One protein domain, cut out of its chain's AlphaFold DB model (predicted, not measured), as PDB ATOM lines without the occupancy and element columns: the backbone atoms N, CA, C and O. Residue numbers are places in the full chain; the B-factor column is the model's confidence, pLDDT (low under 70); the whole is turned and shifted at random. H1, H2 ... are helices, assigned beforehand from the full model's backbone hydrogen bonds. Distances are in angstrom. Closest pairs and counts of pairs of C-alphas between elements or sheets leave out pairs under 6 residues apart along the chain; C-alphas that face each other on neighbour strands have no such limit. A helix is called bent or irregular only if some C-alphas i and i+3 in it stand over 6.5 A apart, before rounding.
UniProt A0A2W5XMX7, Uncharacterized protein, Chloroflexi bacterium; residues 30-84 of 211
ATOM      1  N   ALA A  30       9.038  38.819  58.657       87.62
ATOM      2  CA  ALA A  30       8.002  38.031  57.984       87.62
ATOM      3  C   ALA A  30       6.650  38.759  57.869       87.62
ATOM      4  O   ALA A  30       5.939  38.576  56.884       87.62
ATOM      5  N   TRP A  31       6.299  39.598  58.850       88.69
ATOM      6  CA  TRP A  31       5.071  40.396  58.807       88.69
ATOM      7  C   TRP A  31       5.077  41.386  57.630       88.69
ATOM      8  O   TRP A  31       4.062  41.541  56.956       88.69
ATOM      9  N   MET A  32       6.233  41.984  57.324       90.81
ATOM     10  CA  MET A  32       6.390  42.943  56.230       90.81
ATOM     11  C   MET A  32       6.244  42.245  54.878       90.81
ATOM     12  O   MET A  32       5.529  42.728  54.004       90.81
ATOM     13  N   VAL A  33       6.855  41.064  54.731       91.12
ATOM     14  CA  VAL A  33       6.702  40.236  53.525       91.12
ATOM     15  C   VAL A  33       5.230  39.902  53.284       91.12
ATOM     16  O   VAL A  33       4.743  40.063  52.169       91.12
ATOM     17  N   ARG A  34       4.497  39.469  54.318       92.19
ATOM     18  CA  ARG A  34       3.074  39.120  54.174       92.19
ATOM     19  C   ARG A  34       2.200  40.321  53.851       92.19
ATOM     20  O   ARG A  34       1.320  40.201  53.006       92.19
ATOM     21  N   GLN A  35       2.461  41.467  54.474       93.19
ATOM     22  CA  GLN A  35       1.734  42.698  54.187       93.19
ATOM     23  C   GLN A  35       1.914  43.123  52.723       93.19
ATOM     24  O   GLN A  35       0.938  43.444  52.052       93.19
ATOM     25  N   LEU A  36       3.142  43.047  52.201       93.06
ATOM     26  CA  LEU A  36       3.431  43.340  50.794       93.06
ATOM     27  C   LEU A  36       2.858  42.283  49.838       93.06
ATOM     28  O   LEU A  36       2.474  42.612  48.717       93.06
ATOM     29  N   ALA A  37       2.785  41.022  50.266       92.38
ATOM     30  CA  ALA A  37       2.234  39.932  49.467       92.38
ATOM     31  C   ALA A  37       0.697  39.939  49.406       92.38
ATOM     32  O   ALA A  37       0.137  39.437  48.432       92.38
ATOM     33  N   PHE A  38       0.012  40.508  50.406       95.62
ATOM     34  CA  PHE A  38      -1.448  40.449  50.545       95.62
ATOM     35  C   PHE A  38      -2.226  40.847  49.270       95.62
ATOM     36  O   PHE A  38      -3.088  40.069  48.844       95.62
ATOM     37  N   PRO A  39      -1.925  41.971  48.581       94.31
ATOM     38  CA  PRO A  39      -2.639  42.335  47.353       94.31
ATOM     39  C   PRO A  39      -2.461  41.318  46.215       94.31
ATOM     40  O   PRO A  39      -3.338  41.174  45.366       94.31
ATOM     41  N   TYR A  40      -1.343  40.590  46.197       90.56
ATOM     42  CA  TYR A  40      -1.021  39.605  45.163       90.56
ATOM     43  C   TYR A  40      -1.559  38.206  45.469       90.56
ATOM     44  O   TYR A  40      -1.629  37.376  44.565       90.56
ATOM     45  N   THR A  41      -1.952  37.937  46.715       92.25
ATOM     46  CA  THR A  41      -2.550  36.665  47.133       92.25
ATOM     47  C   THR A  41      -4.059  36.814  47.308       92.25
ATOM     48  O   THR A  41      -4.827  36.397  46.439       92.25
ATOM     49  N   ALA A  42      -4.498  37.464  48.387       96.06
ATOM     50  CA  ALA A  42      -5.906  37.704  48.676       96.06
ATOM     51  C   ALA A  42      -6.557  38.558  47.581       96.06
ATOM     52  O   ALA A  42      -7.625  38.210  47.084       96.06
ATOM     53  N   GLY A  43      -5.872  39.607  47.112       96.31
ATOM     54  CA  GLY A  43      -6.376  40.442  46.018       96.31
ATOM     55  C   GLY A  43      -6.512  39.689  44.689       96.31
ATOM     56  O   GLY A  43      -7.499  39.870  43.977       96.31
ATOM     57  N   ALA A  44      -5.587  38.777  44.366       93.88
ATOM     58  CA  ALA A  44      -5.713  37.934  43.175       93.88
ATOM     59  C   ALA A  44      -6.913  36.978  43.274       93.88
ATOM     60  O   ALA A  44      -7.671  36.843  42.311       93.88
ATOM     61  N   ASN A  45      -7.127  36.367  44.445       95.44
ATOM     62  CA  ASN A  45      -8.294  35.520  44.706       95.44
ATOM     63  C   ASN A  45      -9.607  36.313  44.623       95.44
ATOM     64  O   ASN A  45     -10.578  35.835  44.034       95.44
ATOM     65  N   PHE A  46      -9.633  37.535  45.155       97.56
ATOM     66  CA  PHE A  46     -10.775  38.444  45.063       97.56
ATOM     67  C   PHE A  46     -11.127  38.774  43.604       97.56
ATOM     68  O   PHE A  46     -12.270  38.600  43.181       97.56
ATOM     69  N   VAL A  47     -10.134  39.157  42.792       96.44
ATOM     70  CA  VAL A  47     -10.331  39.433  41.357       96.44
ATOM     71  C   VAL A  47     -10.773  38.181  40.594       96.44
ATOM     72  O   VAL A  47     -11.627  38.277  39.713       96.44
ATOM     73  N   ALA A  48     -10.254  37.001  40.940       94.75
ATOM     74  CA  ALA A  48     -10.702  35.745  40.342       94.75
ATOM     75  C   ALA A  48     -12.188  35.467  40.635       94.75
ATOM     76  O   ALA A  48     -12.917  35.047  39.735       94.75
ATOM     77  N   ARG A  49     -12.663  35.755  41.856       96.75
ATOM     78  CA  ARG A  49     -14.086  35.634  42.221       96.75
ATOM     79  C   ARG A  49     -14.967  36.650  41.494       96.75
ATOM     80  O   ARG A  49     -16.018  36.265  40.984       96.75
ATOM     81  N   LEU A  50     -14.520  37.902  41.362       97.31
ATOM     82  CA  LEU A  50     -15.205  38.905  40.536       97.31
ATOM     83  C   LEU A  50     -15.354  38.420  39.092       97.31
ATOM     84  O   LEU A  50     -16.464  38.397  38.560       97.31
ATOM     85  N   TYR A  51     -14.255  37.968  38.484       95.75
ATOM     86  CA  TYR A  51     -14.259  37.455  37.117       95.75
ATOM     87  C   TYR A  51     -15.191  36.247  36.957       95.75
ATOM     88  O   TYR A  51     -15.965  36.194  36.005       95.75
ATOM     89  N   ALA A  52     -15.188  35.310  37.908       95.38
ATOM     90  CA  ALA A  52     -16.102  34.168  37.892       95.38
ATOM     91  C   ALA A  52     -17.586  34.577  38.004       95.38
ATOM     92  O   ALA A  52     -18.448  33.869  37.492       95.38
ATOM     93  N   SER A  53     -17.892  35.711  38.646       96.25
ATOM     94  CA  SER A  53     -19.271  36.193  38.826       96.25
ATOM     95  C   SER A  53     -19.854  36.939  37.616       96.25
ATOM     96  O   SER A  53     -21.067  36.925  37.422       96.25
ATOM     97  N   GLY A  54     -19.019  37.593  36.803       95.62
ATOM     98  CA  GLY A  54     -19.502  38.461  35.720       95.62
ATOM     99  C   GLY A  54     -18.432  38.931  34.735       95.62
ATOM    100  O   GLY A  54     -18.598  39.964  34.084       95.62
ATOM    101  N   GLY A  55     -17.318  38.207  34.635       95.69
ATOM    102  CA  GLY A  55     -16.195  38.533  33.761       95.69
ATOM    103  C   GLY A  55     -15.548  39.879  34.094       95.69
ATOM    104  O   GLY A  55     -15.612  40.374  35.221       95.69
ATOM    105  N   PHE A  56     -14.933  40.505  33.089       95.50
ATOM    106  CA  PHE A  56     -14.297  41.816  33.260       95.50
ATOM    107  C   PHE A  56     -15.284  42.934  33.605       95.50
ATOM    108  O   PHE A  56     -14.895  43.862  34.297       95.50
ATOM    109  N   ALA A  57     -16.565  42.823  33.240       97.56
ATOM    110  CA  ALA A  57     -17.561  43.822  33.630       97.56
ATOM    111  C   ALA A  57     -17.722  43.915  35.161       97.56
ATOM    112  O   ALA A  57     -17.845  45.018  35.699       97.56
ATOM    113  N   ALA A  58     -17.669  42.779  35.868       97.06
ATOM    114  CA  ALA A  58     -17.676  42.744  37.333       97.06
ATOM    115  C   ALA A  58     -16.370  43.297  37.931       97.06
ATOM    116  O   ALA A  58     -16.405  44.030  38.919       97.06
ATOM    117  N   VAL A  59     -15.225  43.007  37.305       96.50
ATOM    118  CA  VAL A  59     -13.923  43.570  37.705       96.50
ATOM    119  C   VAL A  59     -13.912  45.097  37.546       96.50
ATOM    120  O   VAL A  59     -13.561  45.814  38.478       96.50
ATOM    121  N   ASP A  60     -14.379  45.609  36.408       97.50
ATOM    122  CA  ASP A  60     -14.483  47.043  36.128       97.50
ATOM    123  C   ASP A  60     -15.461  47.744  37.077       97.50
ATOM    124  O   ASP A  60     -15.254  48.898  37.456       97.50
ATOM    125  N   ALA A  61     -16.541  47.063  37.473       97.25
ATOM    126  CA  ALA A  61     -17.455  47.568  38.490       97.25
ATOM    127  C   ALA A  61     -16.759  47.716  39.850       97.25
ATOM    128  O   ALA A  61     -16.920  48.755  40.489       97.25
ATOM    129  N   ALA A  62     -15.922  46.754  40.244       96.81
ATOM    130  CA  ALA A  62     -15.141  46.839  41.475       96.81
ATOM    131  C   ALA A  62     -14.091  47.959  41.454       96.81
ATOM    132  O   ALA A  62     -13.808  48.546  42.489       96.81
ATOM    133  N   PHE A  63     -13.559  48.350  40.291       95.94
ATOM    134  CA  PHE A  63     -12.722  49.556  40.208       95.94
ATOM    135  C   PHE A  63     -13.496  50.852  40.502       95.94
ATOM    136  O   PHE A  63     -12.908  51.822  40.974       95.94
ATOM    137  N   ARG A  64     -14.809  50.884  40.236       97.06
ATOM    138  CA  ARG A  64     -15.681  52.028  40.567       97.06
ATOM    139  C   ARG A  64     -16.201  51.980  42.002       97.06
ATOM    140  O   ARG A  64     -16.494  53.027  42.570       97.06
ATOM    141  N   GLN A  65     -16.312  50.785  42.572       96.25
ATOM    142  CA  GLN A  65     -16.732  50.551  43.948       96.25
ATOM    143  C   GLN A  65     -15.750  49.577  44.613       96.25
ATOM    144  O   GLN A  65     -16.058  48.396  44.742       96.25
ATOM    145  N   PRO A  66     -14.545  50.042  44.986       96.81
ATOM    146  CA  PRO A  66     -13.530  49.160  45.544       96.81
ATOM    147  C   PRO A  66     -13.950  48.629  46.919       96.81
ATOM    148  O   PRO A  66     -14.730  49.287  47.618       96.81
ATOM    149  N   PRO A  67     -13.409  47.471  47.341       97.38
ATOM    150  CA  PRO A  67     -13.543  47.040  48.722       97.38
ATOM    151  C   PRO A  67     -12.938  48.095  49.659       97.38
ATOM    152  O   PRO A  67     -11.895  48.682  49.368       97.38
ATOM    153  N   ILE A  68     -13.600  48.333  50.788       96.88
ATOM    154  CA  ILE A  68     -13.227  49.345  51.788       96.88
ATOM    155  C   ILE A  68     -12.552  48.745  53.026       96.88
ATOM    156  O   ILE A  68     -12.154  49.482  53.927       96.88
ATOM    157  N   SER A  69     -12.423  47.420  53.083       97.75
ATOM    158  CA  SER A  69     -11.715  46.702  54.141       97.75
ATOM    159  C   SER A  69     -10.954  45.508  53.580       97.75
ATOM    160  O   SER A  69     -11.271  44.982  52.511       97.75
ATOM    161  N   THR A  70      -9.941  45.058  54.318       98.12
ATOM    162  CA  THR A  70      -9.235  43.814  53.998       98.12
ATOM    163  C   THR A  70     -10.139  42.596  54.172       98.12
ATOM    164  O   THR A  70     -10.041  41.664  53.383       98.12
ATOM    165  N   GLU A  71     -11.081  42.649  55.111       98.06
ATOM    166  CA  GLU A  71     -12.128  41.643  55.292       98.06
ATOM    167  C   GLU A  71     -12.965  41.443  54.019       98.06
ATOM    168  O   GLU A  71     -13.151  40.315  53.584       98.06
ATOM    169  N   GLN A  72     -13.390  42.510  53.336       98.06
ATOM    170  CA  GLN A  72     -14.118  42.386  52.063       98.06
ATOM    171  C   GLN A  72     -13.276  41.751  50.942       98.06
ATOM    172  O   GLN A  72     -13.812  41.101  50.045       98.06
ATOM    173  N   VAL A  73     -11.954  41.948  50.969       98.25
ATOM    174  CA  VAL A  73     -11.032  41.308  50.015       98.25
ATOM    175  C   VAL A  73     -10.892  39.813  50.324       98.25
ATOM    176  O   VAL A  73     -10.828  39.004  49.399       98.25
ATOM    177  N   ILE A  74     -10.846  39.444  51.607       97.88
ATOM    178  CA  ILE A  74     -10.714  38.056  52.074       97.88
ATOM    179  C   ILE A  74     -12.036  37.289  51.878       97.88
ATOM    180  O   ILE A  74     -12.039  36.184  51.327       97.88
ATOM    181  N   HIS A  75     -13.157  37.901  52.259       97.06
ATOM    182  CA  HIS A  75     -14.506  37.332  52.277       97.06
ATOM    183  C   HIS A  75     -15.378  38.001  51.212       97.06
ATOM    184  O   HIS A  75     -16.017  39.032  51.418       97.06
ATOM    185  N   TYR A  76     -15.382  37.407  50.018       96.50
ATOM    186  CA  TYR A  76     -16.057  37.959  48.837       96.50
ATOM    187  C   TYR A  76     -17.559  38.218  49.033       96.50
ATOM    188  O   TYR A  76     -18.114  39.154  48.463       96.50
ATOM    189  N   ASP A  77     -18.227  37.395  49.833       97.12
ATOM    190  CA  ASP A  77     -19.633  37.554  50.194       97.12
ATOM    191  C   ASP A  77     -19.892  38.853  50.968       97.12
ATOM    192  O   ASP A  77     -20.874  39.535  50.670       97.12
ATOM    193  N   LYS A  78     -18.976  39.272  51.852       97.69
ATOM    194  CA  LYS A  78     -19.060  40.564  52.553       97.69
ATOM    195  C   LYS A  78     -18.923  41.753  51.599       97.69
ATOM    196  O   LYS A  78     -19.626  42.754  51.742       97.69
ATOM    197  N   TYR A  79     -18.075  41.635  50.572       98.00
ATOM    198  CA  TYR A  79     -17.994  42.634  49.499       98.00
ATOM    199  C   TYR A  79     -19.298  42.714  48.692       98.00
ATOM    200  O   TYR A  79     -19.821  43.808  48.477       98.00
ATOM    201  N   VAL A  80     -19.865  41.569  48.293       97.31
ATOM    202  CA  VAL A  80     -21.146  41.512  47.562       97.31
ATOM    203  C   VAL A  80     -22.293  42.088  48.396       97.31
ATOM    204  O   VAL A  80     -23.139  42.808  47.864       97.31
ATOM    205  N   ALA A  81     -22.304  41.822  49.701       97.44
ATOM    206  CA  ALA A  81     -23.265  42.390  50.642       97.44
ATOM    207  C   ALA A  81     -23.032  43.888  50.924       97.44
ATOM    208  O   ALA A  81     -23.870  44.522  51.567       97.44
ATOM    209  N   ASN A  82     -21.923  44.466  50.441       96.81
ATOM    210  CA  ASN A  82     -21.479  45.826  50.743       96.81
ATOM    211  C   ASN A  82     -21.424  46.086  52.262       96.81
ATOM    212  O   ASN A  82     -21.835  47.146  52.746       96.81
ATOM    213  N   GLU A  83     -20.948  45.092  53.013       97.62
ATOM    214  CA  GLU A  83     -20.842  45.153  54.466       97.62
ATOM    215  C   GLU A  83     -19.817  46.211  54.866       97.62
ATOM    216  O   GLU A  83     -18.658  46.161  54.458       97.62
ATOM    217  N   LYS A  84     -20.246  47.205  55.641       97.38
ATOM    218  CA  LYS A  84     -19.365  48.294  56.060       97.38
ATOM    219  C   LYS A  84     -18.743  47.968  57.412       97.38
ATOM    220  O   LYS A  84     -19.503  47.631  58.321       97.38
TER     221      LYS A  84
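What this domain is: This is residues 30 to 84 of the 211 residues of an uncharacterized protein of Chloroflexi bacterium (UniProt A0A2W5XMX7). A long helical arm, H1a, makes the longest axis; past its last residue, Ser 53, the backbone turns into the shorter arm H1b, and two short helices, H2 and H3, fold back beside the second half of H1a. Residues 30 to 37 of H1a stick out from a compact body. The printed part has 55 residues with three named helices, H1, H2 and H3 in that order, and is all helix; it is compact, with a radius of gyration of the C-alphas of 11.5 A, and spans 35 by 23 by 17 A.

Where its parts are: H1, residues 30 to 64, was assigned as one helix by its hydrogen bonds but is bent: C-alphas 53 and 56 are 9.3 A apart. Arm H1a, residues 30 to 53, begins at C-alpha 30 (8.002, 38.031, 57.984) and is 33.4 A long; it is irregular, with C-alphas 36 and 39 7.0 A apart, and has a kink of 37 degrees near residue 37. Arm H1b, residues 56 to 64, is 12.6 A long. H2 is residues 70 to 74, and H3, residues 76 to 80, ends at C-alpha 80 (-21.146, 41.512, 47.562).

How they stand to each other: H1a touches H1b with residues 47 to 51 alone, at a steep tilt of 53 degrees, opposite ways; the closest C-alphas, of Leu 50 and Ala 58, are 5.6 A apart. With residues 42 to 46 alone H1a touches H2, the closest C-alphas being those of Phe 46 and Val 73, 5.7 A apart. H2 and H3 touch only at the corner, the closest C-alphas being those of Gln 72 and Tyr 79, 4.7 A apart. H1b is apart from H2 and H3. Each O i to N i+4 pair is within hydrogen-bond range in H1b, H2 and H3, and 17 of 20 are in H1a.

The domain as a whole: The C-alphas farthest apart, of Ala 30 and Ala 57, are 35.8 A apart. The printed part has no cut, both links are tight, and no printed residue is under 70 in pLDDT.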